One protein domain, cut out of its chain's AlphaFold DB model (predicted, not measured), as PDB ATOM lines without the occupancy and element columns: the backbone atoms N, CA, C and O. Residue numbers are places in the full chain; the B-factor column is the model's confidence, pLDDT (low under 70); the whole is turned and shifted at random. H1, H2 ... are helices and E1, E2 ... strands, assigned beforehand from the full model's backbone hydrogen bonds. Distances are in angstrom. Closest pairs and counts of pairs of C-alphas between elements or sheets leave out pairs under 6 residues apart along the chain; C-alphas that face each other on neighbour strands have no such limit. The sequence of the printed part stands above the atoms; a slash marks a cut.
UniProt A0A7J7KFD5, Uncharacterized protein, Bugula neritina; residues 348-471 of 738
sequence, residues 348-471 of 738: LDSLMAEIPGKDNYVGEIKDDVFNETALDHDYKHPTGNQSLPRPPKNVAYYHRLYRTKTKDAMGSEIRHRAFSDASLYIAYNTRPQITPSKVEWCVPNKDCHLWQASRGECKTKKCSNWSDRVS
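This is residues 348 to 471 of the 738 residues of an uncharacterized protein of Bugula neritina (UniProt A0A7J7KFD5). With little regular structure, this is a body mostly of loops, from which a long twisted arm of two strands, E4 and E5, makes the length and ends in small helix H2; residues 382 to 388 stick out as a loop. Of 124 printed residues, 41 are in named elements, in order H1, E1, E2, E3, E4, H2, E5, class mixed. Sheets E3 - E5 - E4 and E1 - E2 are antiparallel. The whole is loose, radius of gyration of the C-alphas 17.9 A, spanning 57 by 42 by 28 A.

The closest C-alphas of H1, residues 348 to 352, and E3, residues 425 to 429, are Met 352 and Tyr 425, 7.6 A apart. E1, residues 401 to 403, and E2, residues 414 to 416, form a hairpin; N 415 and O 402, 2.9 A apart, are within hydrogen-bond range. In the strongly twisted sheet, E5, residues 461 to 471, is staggered: 461 to 469 pair with E4, residues 436 to 444 (N 441 and O 464, 2.8 A), and 469 to 471 with E3 (N 429 and O 469, 2.8 A). H2, residues 450 to 454, is not on it. Every O i to N i+4 pair is within range in H1 and H2.

H1 begins at C-alpha 348, (179.520, 133.226, 136.297). E4 measures 25.9 A, E5 31.6 A, ending at (190.852, 137.705, 122.794).

The farthest C-alphas, Leu 348 and Arg 455, are 57.2 A apart. The printed part has no cut. The H1 to E1 link is long. Residues 383 to 387 have pLDDT under 70.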
ATOM      1  N   LEU A 348     178.189 133.276 136.898       89.25
ATOM      2  CA  LEU A 348     179.520 133.226 136.297       89.25
ATOM      3  C   LEU A 348     179.741 134.347 135.271       89.25
ATOM      4  O   LEU A 348     180.818 134.938 135.274       89.25
ATOM      5  N   ASP A 349     178.718 134.713 134.486       89.81
ATOM      6  CA  ASP A 349     178.789 135.875 133.584       89.81
ATOM      7  C   ASP A 349     179.158 137.144 134.345       89.81
ATOM      8  O   ASP A 349     180.014 137.911 133.912       89.81
ATOM      9  N   SER A 350     178.551 137.333 135.519       89.75
ATOM     10  CA  SER A 350     178.807 138.509 136.343       89.75
ATOM     11  C   SER A 350     180.220 138.542 136.936       89.75
ATOM     12  O   SER A 350     180.694 139.629 137.251       89.75
ATOM     13  N   LEU A 351     180.871 137.382 137.098       94.19
ATOM     14  CA  LEU A 351     182.258 137.286 137.564       94.19
ATOM     15  C   LEU A 351     183.235 137.508 136.404       94.19
ATOM     16  O   LEU A 351     184.183 138.277 136.541       94.19
ATOM     17  N   MET A 352     182.983 136.877 135.252       95.44
ATOM     18  CA  MET A 352     183.811 137.030 134.051       95.44
ATOM     19  C   MET A 352     183.774 138.462 133.507       95.44
ATOM     20  O   MET A 352     184.808 138.975 133.088       95.44
ATOM     21  N   ALA A 353     182.632 139.149 133.620       94.06
ATOM     22  CA  ALA A 353     182.481 140.556 133.245       94.06
ATOM     23  C   ALA A 353     183.354 141.528 134.058       94.06
ATOM     24  O   ALA A 353     183.507 142.680 133.656       94.06
ATOM     25  N   GLU A 354     183.930 141.102 135.189       95.69
ATOM     26  CA  GLU A 354     184.891 141.916 135.942       95.69
ATOM     27  C   GLU A 354     186.317 141.859 135.365       95.69
ATOM     28  O   GLU A 354     187.146 142.699 135.719       95.69
ATOM     29  N   ILE A 355     186.604 140.894 134.484       97.38
ATOM     30  CA  ILE A 355     187.949 140.606 133.983       97.38
ATOM     31  C   ILE A 355     188.220 141.400 132.698       97.38
ATOM     32  O   ILE A 355     187.474 141.246 131.724       97.38
ATOM     33  N   PRO A 356     189.289 142.213 132.642       96.88
ATOM     34  CA  PRO A 356     189.666 142.904 131.416       96.88
ATOM     35  C   PRO A 356     190.403 141.980 130.431       96.88
ATOM     36  O   PRO A 356     191.065 141.019 130.828       96.88
ATOM     37  N   GLY A 357     190.334 142.322 129.145       95.38
ATOM     38  CA  GLY A 357     191.199 141.791 128.091       95.38
ATOM     39  C   GLY A 357     192.620 142.369 128.147       95.38
ATOM     40  O   GLY A 357     193.116 142.806 129.187       95.38
ATOM     41  N   LYS A 358     193.298 142.417 126.998       93.69
ATOM     42  CA  LYS A 358     194.706 142.842 126.860       93.69
ATOM     43  C   LYS A 358     194.944 144.342 126.999       93.69
ATOM     44  O   LYS A 358     196.099 144.757 127.092       93.69
ATOM     45  N   ASP A 359     193.883 145.136 127.026       93.88
ATOM     46  CA  ASP A 359     193.939 146.561 127.361       93.88
ATOM     47  C   ASP A 359     193.943 146.801 128.888       93.88
ATOM     48  O   ASP A 359     194.078 147.939 129.339       93.88
ATOM     49  N   ASN A 360     193.895 145.723 129.686       95.50
ATOM     50  CA  ASN A 360     193.903 145.718 131.149       95.50
ATOM     51  C   ASN A 360     192.758 146.565 131.759       95.50
ATOM     52  O   ASN A 360     191.792 146.911 131.083       95.50
ATOM     53  N   TYR A 361     192.816 146.877 133.060       95.31
ATOM     54  CA  TYR A 361     191.698 147.519 133.784       95.31
ATOM     55  C   TYR A 361     191.362 148.947 133.341       95.31
ATOM     56  O   TYR A 361     190.335 149.493 133.730       95.31
ATOM     57  N   VAL A 362     192.250 149.568 132.578       93.19
ATOM     58  CA  VAL A 362     192.080 150.915 132.027       93.19
ATOM     59  C   VAL A 362     191.417 150.887 130.644       93.19
ATOM     60  O   VAL A 362     191.150 151.943 130.079       93.19
ATOM     61  N   GLY A 363     191.159 149.696 130.093       92.62
ATOM     62  CA  GLY A 363     190.525 149.514 128.794       92.62
ATOM     63  C   GLY A 363     189.067 149.972 128.782       92.62
ATOM     64  O   GLY A 363     188.238 149.523 129.578       92.62
ATOM     65  N   GLU A 364     188.736 150.825 127.819       94.62
ATOM     66  CA  GLU A 364     187.370 151.248 127.535       94.62
ATOM     67  C   GLU A 364     187.148 151.199 126.025       94.62
ATOM     68  O   GLU A 364     187.696 152.005 125.272       94.62
ATOM     69  N   ILE A 365     186.378 150.209 125.571       94.94
ATOM     70  CA  ILE A 365     186.118 149.978 124.148       94.94
ATOM     71  C   ILE A 365     184.613 149.839 123.948       94.94
ATOM     72  O   ILE A 365     183.921 149.199 124.744       94.94
ATOM     73  N   LYS A 366     184.114 150.446 122.871       94.50
ATOM     74  CA  LYS A 366     182.735 150.311 122.398       94.50
ATOM     75  C   LYS A 366     182.721 149.463 121.135       94.50
ATOM     76  O   LYS A 366     183.634 149.553 120.321       94.50
ATOM     77  N   ASP A 367     181.683 148.655 121.002       93.12
ATOM     78  CA  ASP A 367     181.425 147.834 119.825       93.12
ATOM     79  C   ASP A 367     180.239 148.441 119.079       93.12
ATOM     80  O   ASP A 367     179.116 148.420 119.585       93.12
ATOM     81  N   ASP A 368     180.527 149.035 117.922       89.75
ATOM     82  CA  ASP A 368     179.565 149.676 117.017       89.75
ATOM     83  C   ASP A 368     179.571 149.002 115.629       89.75
ATOM     84  O   ASP A 368     179.141 149.591 114.628       89.75
ATOM     85  N   VAL A 369     180.098 147.775 115.555       86.56
ATOM     86  CA  VAL A 369     180.314 147.049 114.301       86.56
ATOM     87  C   VAL A 369     178.986 146.852 113.565       86.56
ATOM     88  O   VAL A 369     177.931 146.645 114.162       86.56
ATOM     89  N   PHE A 370     179.020 146.973 112.236       85.19
ATOM     90  CA  PHE A 370     177.831 146.942 111.368       85.19
ATOM     91  C   PHE A 370     176.765 148.008 111.695       85.19
ATOM     92  O   PHE A 370     175.592 147.833 111.371       85.19
ATOM     93  N   ASN A 371     177.178 149.146 112.272       83.12
ATOM     94  CA  ASN A 371     176.301 150.235 112.727       83.12
ATOM     95  C   ASN A 371     175.312 149.814 113.831       83.12
ATOM     96  O   ASN A 371     174.264 150.447 113.998       83.12
ATOM     97  N   GLU A 372     175.632 148.769 114.592       87.06
ATOM     98  CA  GLU A 372     174.835 148.311 115.725       87.06
ATOM     99  C   GLU A 372     175.657 148.381 117.013       87.06
ATOM    100  O   GLU A 372     176.597 147.620 117.215       87.06
ATOM    101  N   THR A 373     175.282 149.287 117.917       92.00
ATOM    102  CA  THR A 373     175.954 149.423 119.214       92.00
ATOM    103  C   THR A 373     175.604 148.265 120.149       92.00
ATOM    104  O   THR A 373     174.424 148.033 120.440       92.00
ATOM    105  N   ALA A 374     176.622 147.616 120.716       93.38
ATOM    106  CA  ALA A 374     176.469 146.683 121.823       93.38
ATOM    107  C   ALA A 374     176.173 147.431 123.136       93.38
ATOM    108  O   ALA A 374     176.969 148.227 123.639       93.38
ATOM    109  N   LEU A 375     175.010 147.160 123.720       93.12
ATOM    110  CA  LEU A 375     174.513 147.741 124.963       93.12
ATOM    111  C   LEU A 375     174.639 146.757 126.121       93.12
ATOM    112  O   LEU A 375     174.631 145.535 125.932       93.12
ATOM    113  N   ASP A 376     174.704 147.296 127.338       88.69
ATOM    114  CA  ASP A 376     174.784 146.470 128.533       88.69
ATOM    115  C   ASP A 376     173.478 145.701 128.784       88.69
ATOM    116  O   ASP A 376     172.402 146.265 129.034       88.69
ATOM    117  N   HIS A 377     173.601 144.378 128.698       83.69
ATOM    118  CA  HIS A 377     172.523 143.427 128.906       83.69
ATOM    119  C   HIS A 377     172.014 143.460 130.355       83.69
ATOM    120  O   HIS A 377     170.804 143.512 130.582       83.69
ATOM    121  N   ASP A 378     172.934 143.528 131.321       79.31
ATOM    122  CA  ASP A 378     172.629 143.401 132.752       79.31
ATOM    123  C   ASP A 378     172.193 144.723 133.395       79.31
ATOM    124  O   ASP A 378     171.869 144.774 134.586       79.31
ATOM    125  N   TYR A 379     172.157 145.810 132.617       80.81
ATOM    126  CA  TYR A 379     171.783 147.124 133.116       80.81
ATOM    127  C   TYR A 379     170.343 147.128 133.646       80.81
ATOM    128  O   TYR A 379     169.374 146.898 132.905       80.81
ATOM    129  N   LYS A 380     170.208 147.432 134.941       76.12
ATOM    130  CA  LYS A 380     168.933 147.674 135.622       76.12
ATOM    131  C   LYS A 380     168.706 149.181 135.724       76.12
ATOM    132  O   LYS A 380     169.518 149.885 136.318       76.12
ATOM    133  N   HIS A 381     167.599 149.673 135.163       74.56
ATOM    134  CA  HIS A 381     167.254 151.094 135.232       74.56
ATOM    135  C   HIS A 381     167.068 151.529 136.698       74.56
ATOM    136  O   HIS A 381     166.261 150.903 137.391       74.56
ATOM    137  N   PRO A 382     167.739 152.602 137.164       70.81
ATOM    138  CA  PRO A 382     167.695 153.051 138.561       70.81
ATOM    139  C   PRO A 382     166.285 153.301 139.118       70.81
ATOM    140  O   PRO A 382     166.068 153.188 140.316       70.81
ATOM    141  N   THR A 383     165.318 153.621 138.254       68.50
ATOM    142  CA  THR A 383     163.923 153.923 138.617       68.50
ATOM    143  C   THR A 383     162.920 152.914 138.049       68.50
ATOM    144  O   THR A 383     161.722 153.175 138.044       68.50
ATOM    145  N   GLY A 384     163.387 151.795 137.475       65.56
ATOM    146  CA  GLY A 384     162.544 150.889 136.682       65.56
ATOM    147  C   GLY A 384     162.015 151.504 135.375       65.56
ATOM    148  O   GLY A 384     161.358 150.815 134.597       65.56
ATOM    149  N   ASN A 385     162.326 152.778 135.103       69.88
ATOM    150  CA  ASN A 385     161.910 153.485 133.902       69.88
ATOM    151  C   ASN A 385     162.686 152.975 132.679       69.88
ATOM    152  O   ASN A 385     163.821 153.383 132.428       69.88
ATOM    153  N   GLN A 386     162.045 152.094 131.913       69.19
ATOM    154  CA  GLN A 386     162.597 151.486 130.699       69.19
ATOM    155  C   GLN A 386     162.786 152.486 129.545       69.19
ATOM    156  O   GLN A 386     163.400 152.135 128.541       69.19
ATOM    157  N   SER A 387     162.290 153.723 129.671       69.94
ATOM    158  CA  SER A 387     162.478 154.781 128.671       69.94
ATOM    159  C   SER A 387     163.865 155.429 128.718       69.94
ATOM    160  O   SER A 387     164.234 156.132 127.779       69.94
ATOM    161  N   LEU A 388     164.645 155.224 129.787       75.06
ATOM    162  CA  LEU A 388     166.027 155.706 129.836       75.06
ATOM    163  C   LEU A 388     166.906 154.900 128.860       75.06
ATOM    164  O   LEU A 388     166.756 153.682 128.774       75.06
ATOM    165  N   PRO A 389     167.847 155.530 128.138       80.94
ATOM    166  CA  PRO A 389     168.748 154.800 127.257       80.94
ATOM    167  C   PRO A 389     169.678 153.894 128.071       80.94
ATOM    168  O   PRO A 389     170.249 154.309 129.081       80.94
ATOM    169  N   ARG A 390     169.846 152.645 127.623       86.50
ATOM    170  CA  ARG A 390     170.851 151.735 128.187       86.50
ATOM    171  C   ARG A 390     172.257 152.213 127.808       86.50
ATOM    172  O   ARG A 390     172.448 152.640 126.665       86.50
ATOM    173  N   PRO A 391     173.238 152.129 128.719       91.00
ATOM    174  CA  PRO A 391     174.612 152.482 128.397       91.00
ATOM    175  C   PRO A 391     175.236 151.458 127.427       91.00
ATOM    176  O   PRO A 391     174.853 150.280 127.444       91.00
ATOM    177  N   PRO A 392     176.210 151.878 126.597       93.12
ATOM    178  CA  PRO A 392     177.053 150.956 125.841       93.12
ATOM    179  C   PRO A 392     177.764 149.962 126.765       93.12
ATOM    180  O   PRO A 392     178.182 150.322 127.867       93.12
ATOM    181  N   LYS A 393     177.924 148.716 126.314       93.88
ATOM    182  CA  LYS A 393     178.733 147.717 127.020       93.88
ATOM    183  C   LYS A 393     180.209 148.060 126.821       93.88
ATOM    184  O   LYS A 393     180.632 148.262 125.688       93.88
ATOM    185  N   ASN A 394     180.995 148.091 127.898       95.50
ATOM    186  CA  ASN A 394     182.450 148.141 127.761       95.50
ATOM    187  C   ASN A 394     182.946 146.769 127.293       95.50
ATOM    188  O   ASN A 394     182.982 145.815 128.072       95.50
ATOM    189  N   VAL A 395     183.305 146.674 126.016       96.06
ATOM    190  CA  VAL A 395     183.710 145.413 125.391       96.06
ATOM    191  C   VAL A 395     185.189 145.091 125.585       96.06
ATOM    192  O   VAL A 395     185.621 144.018 125.180       96.06
ATOM    193  N   ALA A 396     185.952 145.963 126.257       96.56
ATOM    194  CA  ALA A 396     187.313 145.659 126.704       96.56
ATOM    195  C   ALA A 396     187.357 144.582 127.806       96.56
ATOM    196  O   ALA A 396     188.431 144.098 128.151       96.56
ATOM    197  N   TYR A 397     186.203 144.215 128.367       97.25
ATOM    198  CA  TYR A 397     186.046 143.202 129.407       97.25
ATOM    199  C   TYR A 397     185.406 141.935 128.851       97.25
ATOM    200  O   TYR A 397     184.612 141.982 127.909       97.25
ATOM    201  N   TYR A 398     185.728 140.797 129.458       97.06
ATOM    202  CA  TYR A 398     185.242 139.494 129.028       97.06
ATOM    203  C   TYR A 398     183.739 139.343 129.242       97.06
ATOM    204  O   TYR A 398     183.239 139.338 130.360       97.06
ATOM    205  N   HIS A 399     182.998 139.173 128.152       94.50
ATOM    206  CA  HIS A 399     181.559 138.937 128.191       94.50
ATOM    207  C   HIS A 399     181.133 138.087 126.995       94.50
ATOM    208  O   HIS A 399     181.799 138.056 125.960       94.50
ATOM    209  N   ARG A 400     180.003 137.394 127.137       92.06
ATOM    210  CA  ARG A 400     179.409 136.596 126.053       92.06
ATOM    211  C   ARG A 400     178.021 137.078 125.637       92.06
ATOM    212  O   ARG A 400     177.607 136.814 124.514       92.06
ATOM    213  N   LEU A 401     177.348 137.857 126.489       90.75
ATOM    214  CA  LEU A 401     176.026 138.437 126.238       90.75
ATOM    215  C   LEU A 401     176.100 139.952 126.048       90.75
ATOM    216  O   LEU A 401     176.746 140.659 126.824       90.75
ATOM    217  N   TYR A 402     175.384 140.454 125.046       91.81
ATOM    218  CA  TYR A 402     175.150 141.881 124.835       91.81
ATOM    219  C   TYR A 402     173.740 142.114 124.290       91.81
ATOM    220  O   TYR A 402     173.092 141.194 123.787       91.81
ATOM    221  N   ARG A 403     173.248 143.350 124.406       90.38
ATOM    222  CA  ARG A 403     171.946 143.749 123.859       90.38
ATOM    223  C   ARG A 403     172.128 144.724 122.704       90.38
ATOM    224  O   ARG A 403     173.061 145.514 122.707       90.38
ATOM    225  N   THR A 404     171.219 144.709 121.745       90.75
ATOM    226  CA  THR A 404     171.153 145.682 120.647       90.75
ATOM    227  C   THR A 404     169.846 146.469 120.718       90.75
ATOM    228  O   THR A 404     168.911 146.072 121.414       90.75
ATOM    229  N   LYS A 405     169.784 147.632 120.058       86.69
ATOM    230  CA  LYS A 405     168.559 148.460 120.029       86.69
ATOM    231  C   LYS A 405     167.453 147.833 119.182       86.69
ATOM    232  O   LYS A 405     166.277 148.084 119.423       86.69
ATOM    233  N   THR A 406     167.844 147.090 118.158       84.88
ATOM    234  CA  THR A 406     166.978 146.499 117.145       84.88
ATOM    235  C   THR A 406     166.827 145.010 117.408       84.88
ATOM    236  O   THR A 406     167.801 144.308 117.668       84.88
ATOM    237  N   LYS A 407     165.591 144.519 117.314       85.88
ATOM    238  CA  LYS A 407     165.334 143.079 117.279       85.88
ATOM    239  C   LYS A 407     165.926 142.489 116.007       85.88
ATOM    240  O   LYS A 407     165.816 143.091 114.938       85.88
ATOM    241  N   ASP A 408     166.528 141.317 116.134       83.06
ATOM    242  CA  ASP A 408     166.918 140.510 114.987       83.06
ATOM    243  C   ASP A 408     165.689 139.905 114.277       83.06
ATOM    244  O   ASP A 408     164.537 140.098 114.681       83.06
ATOM    245  N   ALA A 409     165.934 139.153 113.203       84.62
ATOM    246  CA  ALA A 409     164.883 138.482 112.437       84.62
ATOM    247  C   ALA A 409     164.089 137.438 113.251       84.62
ATOM    248  O   ALA A 409     162.973 137.096 112.870       84.62
ATOM    249  N   MET A 410     164.639 136.961 114.372       83.19
ATOM    250  CA  MET A 410     163.994 136.024 115.296       83.19
ATOM    251  C   MET A 410     163.284 136.742 116.457       83.19
ATOM    252  O   MET A 410     162.714 136.093 117.332       83.19
ATOM    253  N   GLY A 411     163.286 138.080 116.472       83.62
ATOM    254  CA  GLY A 411     162.636 138.895 117.494       83.62
ATOM    255  C   GLY A 411     163.454 139.096 118.776       83.62
ATOM    256  O   GLY A 411     162.908 139.639 119.742       83.62
ATOM    257  N   SER A 412     164.730 138.694 118.804       83.81
ATOM    258  CA  SER A 412     165.615 138.848 119.963       83.81
ATOM    259  C   SER A 412     166.425 140.142 119.896       83.81
ATOM    260  O   SER A 412     166.971 140.510 118.861       83.81
ATOM    261  N   GLU A 413     166.542 140.831 121.030       87.50
ATOM    262  CA  GLU A 413     167.462 141.970 121.194       87.50
ATOM    263  C   GLU A 413     168.783 141.547 121.842       87.50
ATOM    264  O   GLU A 413     169.755 142.302 121.824       87.50
ATOM    265  N   ILE A 414     168.805 140.361 122.453       87.75
ATOM    266  CA  ILE A 414     169.928 139.835 123.222       87.75
ATOM    267  C   ILE A 414     170.667 138.844 122.345       87.75
ATOM    268  O   ILE A 414     170.062 137.950 121.753       87.75
ATOM    269  N   ARG A 415     171.982 139.020 122.268       87.50
ATOM    270  CA  ARG A 415     172.849 138.272 121.371       87.50
ATOM    271  C   ARG A 415     173.989 137.631 122.143       87.50
ATOM    272  O   ARG A 415     174.489 138.188 123.123       87.50
ATOM    273  N   HIS A 416     174.393 136.462 121.660       88.19
ATOM    274  CA  HIS A 416     175.518 135.696 122.174       88.19
ATOM    275  C   HIS A 416     176.720 135.855 121.232       88.19
ATOM    276  O   HIS A 416     176.578 135.671 120.023       88.19
ATOM    277  N   ARG A 417     177.902 136.226 121.746       87.62
ATOM    278  CA  ARG A 417     179.074 136.543 120.904       87.62
ATOM    279  C   ARG A 417     179.684 135.334 120.195       87.62
ATOM    280  O   ARG A 417     180.252 135.496 119.124       87.62
ATOM    281  N   ALA A 418     179.568 134.150 120.783       82.88
ATOM    282  CA  ALA A 418     180.225 132.938 120.297       82.88
ATOM    283  C   ALA A 418     179.286 132.010 119.508       82.88
ATOM    284  O   ALA A 418     179.495 130.801 119.466       82.88
ATOM    285  N   PHE A 419     178.217 132.574 118.930       82.81
ATOM    286  CA  PHE A 419     177.121 131.820 118.323       82.81
ATOM    287  C   PHE A 419     176.566 130.766 119.299       82.81
ATOM    288  O   PHE A 419     175.855 131.147 120.229       82.81
ATOM    289  N   SER A 420     176.922 129.491 119.136       82.50
ATOM    290  CA  SER A 420     176.463 128.369 119.959       82.50
ATOM    291  C   SER A 420     177.357 128.027 121.149       82.50
ATOM    292  O   SER A 420     176.894 127.314 122.031       82.50
ATOM    293  N   ASP A 421     178.604 128.505 121.193       90.38
ATOM    294  CA  ASP A 421     179.556 128.103 122.233       90.38
ATOM    295  C   ASP A 421     179.195 128.741 123.573       90.38
ATOM    296  O   ASP A 421     179.478 129.918 123.804       90.38
ATOM    297  N   ALA A 422     178.576 127.979 124.473       86.69
ATOM    298  CA  ALA A 422     178.095 128.525 125.732       86.69
ATOM    299  C   ALA A 422     179.237 128.877 126.690       86.69
ATOM    300  O   ALA A 422     179.013 129.619 127.636       86.69
ATOM    301  N   SER A 423     180.459 128.391 126.494       91.44
ATOM    302  CA  SER A 423     181.536 128.503 127.485       91.44
ATOM    303  C   SER A 423     182.508 129.658 127.222       91.44
ATOM    304  O   SER A 423     183.289 130.020 128.105       91.44
ATOM    305  N   LEU A 424     182.451 130.256 126.030       94.19
ATOM    306  CA  LEU A 424     183.410 131.250 125.562       94.19
ATOM    307  C   LEU A 424     183.050 132.687 125.956       94.19
ATOM    308  O   LEU A 424     181.971 133.189 125.644       94.19
ATOM    309  N   TYR A 425     184.016 133.398 126.539       96.44
ATOM    310  CA  TYR A 425     183.941 134.836 126.791       96.44
ATOM    311  C   TYR A 425     184.878 135.589 125.852       96.44
ATOM    312  O   TYR A 425     185.988 135.129 125.589       96.44
ATOM    313  N   ILE A 426     184.458 136.760 125.370       96.81
ATOM    314  CA  ILE A 426     185.223 137.546 124.394       96.81
ATOM    315  C   ILE A 426     185.475 138.953 124.936       96.81
ATOM    316  O   ILE A 426     184.576 139.570 125.515       96.81
ATOM    317  N   ALA A 427     186.691 139.453 124.729       96.94
ATOM    318  CA  ALA A 427     187.071 140.842 124.960       96.94
ATOM    319  C   ALA A 427     187.685 141.441 123.687       96.94
ATOM    320  O   ALA A 427     188.434 140.779 122.965       96.94
ATOM    321  N   TYR A 428     187.360 142.701 123.420       96.19
ATOM    322  CA  TYR A 428     187.960 143.510 122.363       96.19
ATOM    323  C   TYR A 428     189.217 144.177 122.908       96.19
ATOM    324  O   TYR A 428     189.361 144.398 124.109       96.19
ATOM    325  N   ASN A 429     190.143 144.496 122.015       94.94
ATOM    326  CA  ASN A 429     191.457 145.003 122.367       94.94
ATOM    327  C   ASN A 429     191.907 146.034 121.333       94.94
ATOM    328  O   ASN A 429     191.547 145.938 120.161       94.94
ATOM    329  N   THR A 430     192.779 146.962 121.724       93.56
ATOM    330  CA  THR A 430     193.432 147.870 120.765       93.56
ATOM    331  C   THR A 430     194.921 147.557 120.582       93.56
ATOM    332  O   THR A 430     195.627 148.279 119.877       93.56
ATOM    333  N   ARG A 431     195.427 146.492 121.223       90.56
ATOM    334  CA  ARG A 431     196.850 146.122 121.199       90.56
ATOM    335  C   ARG A 431     197.283 145.627 119.809       90.56
ATOM    336  O   ARG A 431     196.724 144.635 119.338       90.56
ATOM    337  N   PRO A 432     198.308 146.226 119.169       89.44
ATOM    338  CA  PRO A 432     198.744 145.846 117.821       89.44
ATOM    339  C   PRO A 432     199.335 144.431 117.731       89.44
ATOM    340  O   PRO A 432     199.403 143.869 116.647       89.44
ATOM    341  N   GLN A 433     199.729 143.828 118.852       87.50
ATOM    342  CA  GLN A 433     200.241 142.457 118.892       87.50
ATOM    343  C   GLN A 433     199.172 141.408 118.539       87.50
ATOM    344  O   GLN A 433     199.515 140.313 118.107       87.50
ATOM    345  N   ILE A 434     197.884 141.709 118.739       90.12
ATOM    346  CA  ILE A 434     196.778 140.758 118.545       90.12
ATOM    347  C   ILE A 434     196.284 140.853 117.115       90.12
ATOM    348  O   ILE A 434     195.799 141.905 116.737       90.12
ATOM    349  N   THR A 435     196.331 139.788 116.331       89.69
ATOM    350  CA  THR A 435     195.932 139.820 114.918       89.69
ATOM    351  C   THR A 435     194.521 140.401 114.715       89.69
ATOM    352  O   THR A 435     193.578 139.939 115.363       89.69
ATOM    353  N   PRO A 436     194.347 141.397 113.823       90.94
ATOM    354  CA  PRO A 436     193.047 141.994 113.566       90.94
ATOM    355  C   PRO A 436     192.217 141.122 112.625       90.94
ATOM    356  O   PRO A 436     192.714 140.626 111.615       90.94
ATOM    357  N   SER A 437     190.927 141.009 112.918       87.25
ATOM    358  CA  SER A 437     189.922 140.501 111.989       87.25
ATOM    359  C   SER A 437     189.363 141.673 111.194       87.25
ATOM    360  O   SER A 437     188.870 142.637 111.776       87.25
ATOM    361  N   LYS A 438     189.475 141.612 109.864       87.50
ATOM    362  CA  LYS A 438     189.070 142.700 108.968       87.50
ATOM    363  C   LYS A 438     187.882 142.283 108.114       87.50
ATOM    364  O   LYS A 438     187.881 141.186 107.560       87.50
ATOM    365  N   VAL A 439     186.912 143.177 107.956       86.56
ATOM    366  CA  VAL A 439     185.784 142.984 107.040       86.56
ATOM    367  C   VAL A 439     185.408 144.303 106.374       86.56
ATOM    368  O   VAL A 439     185.310 145.341 107.028       86.56
ATOM    369  N   GLU A 440     185.186 144.257 105.063       88.38
ATOM    370  CA  GLU A 440     184.516 145.330 104.332       88.38
ATOM    371  C   GLU A 440     183.021 145.011 104.283       88.38
ATOM    372  O   GLU A 440     182.605 143.955 103.803       88.38
ATOM    373  N   TRP A 441     182.203 145.927 104.790       84.12
ATOM    374  CA  TRP A 441     180.755 145.793 104.785       84.12
ATOM    375  C   TRP A 441     180.127 146.887 103.933       84.12
ATOM    376  O   TRP A 441     180.256 148.074 104.228       84.12
ATOM    377  N   CYS A 442     179.438 146.480 102.869       86.56
ATOM    378  CA  CYS A 442     178.838 147.384 101.896       86.56
ATOM    379  C   CYS A 442     177.314 147.319 101.945       86.56
ATOM    380  O   CYS A 442     176.725 146.266 101.702       86.56
ATOM    381  N   VAL A 443     176.673 148.467 102.152       83.88
ATOM    382  CA  VAL A 443     175.216 148.620 102.057       83.88
ATOM    383  C   VAL A 443     174.823 149.385 100.794       83.88
ATOM    384  O   VAL A 443     175.616 150.195 100.302       83.88
ATOM    385  N   PRO A 444     173.613 149.161 100.245       84.75
ATOM    386  CA  PRO A 444     173.089 149.984  99.162       84.75
ATOM    387  C   PRO A 444     173.133 151.466  99.537       84.75
ATOM    388  O   PRO A 444     172.661 151.861 100.606       84.75
ATOM    389  N   ASN A 445     173.706 152.284  98.659       84.44
ATOM    390  CA  ASN A 445     173.752 153.721  98.854       84.44
ATOM    391  C   ASN A 445     172.400 154.325  98.463       84.44
ATOM    392  O   ASN A 445     172.134 154.543  97.282       84.44
ATOM    393  N   LYS A 446     171.541 154.573  99.458       83.00
ATOM    394  CA  LYS A 446     170.210 155.164  99.244       83.00
ATOM    395  C   LYS A 446     170.269 156.606  98.724       83.00
ATOM    396  O   LYS A 446     169.283 157.065  98.160       83.00
ATOM    397  N   ASP A 447     171.423 157.261  98.847       83.31
ATOM    398  CA  ASP A 447     171.656 158.641  98.410       83.31
ATOM    399  C   ASP A 447     172.182 158.722  96.961       83.31
ATOM    400  O   ASP A 447     172.501 159.804  96.477       83.31
ATOM    401  N   CYS A 448     172.315 157.585  96.262       81.25
ATOM    402  CA  CYS A 448     172.862 157.505  94.906       81.25
ATOM    403  C   CYS A 448     171.874 156.825  93.956       81.25
ATOM    404  O   CYS A 448     171.622 155.620  94.048       81.25
ATOM    405  N   HIS A 449     171.332 157.580  92.999       83.00
ATOM    406  CA  HIS A 449     170.480 157.012  91.958       83.00
ATOM    407  C   HIS A 449     171.308 156.303  90.871       83.00
ATOM    408  O   HIS A 449     172.429 156.702  90.558       83.00
ATOM    409  N   LEU A 450     170.738 155.268  90.233       79.56
ATOM    410  CA  LEU A 450     171.415 154.470  89.191       79.56
ATOM    411  C   LEU A 450     171.988 155.322  88.045       79.56
ATOM    412  O   LEU A 450     173.069 155.029  87.536       79.56
ATOM    413  N   TRP A 451     171.293 156.395  87.658       80.25
ATOM    414  CA  TRP A 451     171.746 157.294  86.595       80.25
ATOM    415  C   TRP A 451     172.976 158.124  87.009       80.25
ATOM    416  O   TRP A 451     173.874 158.315  86.192       80.25
ATOM    417  N   GLN A 452     173.089 158.529  88.279       80.69
ATOM    418  CA  GLN A 452     174.277 159.211  88.818       80.69
ATOM    419  C   GLN A 452     175.470 158.254  88.903       80.69
ATOM    420  O   GLN A 452     176.591 158.607  88.538       80.69
ATOM    421  N   ALA A 453     175.223 156.999  89.292       78.19
ATOM    422  CA  ALA A 453     176.252 155.964  89.293       78.19
ATOM    423  C   ALA A 453     176.798 155.675  87.886       78.19
ATOM    424  O   ALA A 453     178.003 155.507  87.719       78.19
ATOM    425  N   SER A 454     175.935 155.673  86.862       78.50
ATOM    426  CA  SER A 454     176.352 155.461  85.466       78.50
ATOM    427  C   SER A 454     177.252 156.575  84.913       78.50
ATOM    428  O   SER A 454     178.015 156.338  83.981       78.50
ATOM    429  N   ARG A 455     177.205 157.769  85.519       82.75
ATOM    430  CA  ARG A 455     178.069 158.918  85.202       82.75
ATOM    431  C   ARG A 455     179.317 159.008  86.084       82.75
ATOM    432  O   ARG A 455     180.103 159.934  85.928       82.75
ATOM    433  N   GLY A 456     179.497 158.070  87.015       79.81
ATOM    434  CA  GLY A 456     180.609 158.081  87.968       79.81
ATOM    435  C   GLY A 456     180.489 159.138  89.072       79.81
ATOM    436  O   GLY A 456     181.447 159.340  89.811       79.81
ATOM    437  N   GLU A 457     179.331 159.792  89.217       84.06
ATOM    438  CA  GLU A 457     179.110 160.862  90.203       84.06
ATOM    439  C   GLU A 457     178.997 160.316  91.639       84.06
ATOM    440  O   GLU A 457     179.299 161.013  92.606       84.06
ATOM    441  N   CYS A 458     178.588 159.052  91.801       80.88
ATOM    442  CA  CYS A 458     178.510 158.374  93.095       80.88
ATOM    443  C   CYS A 458     178.663 156.851  92.968       80.88
ATOM    444  O   CYS A 458     178.511 156.271  91.893       80.88
ATOM    445  N   LYS A 459     178.951 156.176  94.089       82.62
ATOM    446  CA  LYS A 459     178.971 154.706  94.171       82.62
ATOM    447  C   LYS A 459     177.602 154.180  94.607       82.62
ATOM    448  O   LYS A 459     177.037 154.673  95.582       82.62
ATOM    449  N   THR A 460     177.116 153.123  93.948       82.81
ATOM    450  CA  THR A 460     175.845 152.437  94.280       82.81
ATOM    451  C   THR A 460     175.862 151.733  95.636       82.81
ATOM    452  O   THR A 460     174.811 151.373  96.165       82.81
ATOM    453  N   LYS A 461     177.049 151.532  96.214       84.81
ATOM    454  CA  LYS A 461     177.246 150.958  97.543       84.81
ATOM    455  C   LYS A 461     178.102 151.886  98.396       84.81
ATOM    456  O   LYS A 461     179.094 152.432  97.915       84.81
ATOM    457  N   LYS A 462     177.723 152.026  99.664       85.56
ATOM    458  CA  LYS A 462     178.523 152.672 100.705       85.56
ATOM    459  C   LYS A 462     179.182 151.570 101.526       85.56
ATOM    460  O   LYS A 462     178.477 150.760 102.124       85.56
ATOM    461  N   CYS A 463     180.508 151.520 101.499       86.06
ATOM    462  CA  CYS A 463     181.295 150.493 102.174       86.06
ATOM    463  C   CYS A 463     181.996 151.074 103.403       86.06
ATOM    464  O   CYS A 463     182.534 152.181 103.342       86.06
ATOM    465  N   SER A 464     181.976 150.319 104.496       87.94
ATOM    466  CA  SER A 464     182.678 150.608 105.742       87.94
ATOM    467  C   SER A 464     183.639 149.466 106.046       87.94
ATOM    468  O   SER A 464     183.259 148.299 105.959       87.94
ATOM    469  N   ASN A 465     184.867 149.807 106.426       88.75
ATOM    470  CA  ASN A 465     185.874 148.836 106.836       88.75
ATOM    471  C   ASN A 465     185.902 148.732 108.357       88.75
ATOM    472  O   ASN A 465     186.055 149.743 109.041       88.75
ATOM    473  N   TRP A 466     185.805 147.509 108.860       88.44
ATOM    474  CA  TRP A 466     185.943 147.177 110.273       88.44
ATOM    475  C   TRP A 466     187.214 146.361 110.477       88.44
ATOM    476  O   TRP A 466     187.595 145.565 109.615       88.44
ATOM    477  N   SER A 467     187.902 146.605 111.588       90.94
ATOM    478  CA  SER A 467     189.174 145.964 111.917       90.94
ATOM    479  C   SER A 467     189.298 145.824 113.429       90.94
ATOM    480  O   SER A 467     189.904 146.674 114.082       90.94
ATOM    481  N   ASP A 468     188.774 144.729 113.966       92.12
ATOM    482  CA  ASP A 468     188.715 144.488 115.406       92.12
ATOM    483  C   ASP A 468     189.743 143.450 115.847       92.12
ATOM    484  O   ASP A 468     190.074 142.515 115.115       92.12
ATOM    485  N   ARG A 469     190.266 143.608 117.064       93.81
ATOM    486  CA  ARG A 469     191.216 142.670 117.674       93.81
ATOM    487  C   ARG A 469     190.556 142.057 118.897       93.81
ATOM    488  O   ARG A 469     190.134 142.778 119.796       93.81
ATOM    489  N   VAL A 470     190.478 140.732 118.945       95.06
ATOM    490  CA  VAL A 470     189.739 140.015 119.991       95.06
ATOM    491  C   VAL A 470     190.610 138.985 120.697       95.06
ATOM    492  O   VAL A 470     191.518 138.397 120.109       95.06
ATOM    493  N   SER A 471     190.310 138.776 121.970       95.88
ATOM    494  CA  SER A 471     190.852 137.705 122.794       95.88
ATOM    495  C   SER A 471     189.704 136.925 123.420       95.88
ATOM    496  O   SER A 471     188.599 137.441 123.608       95.88
TER     497      SER A 471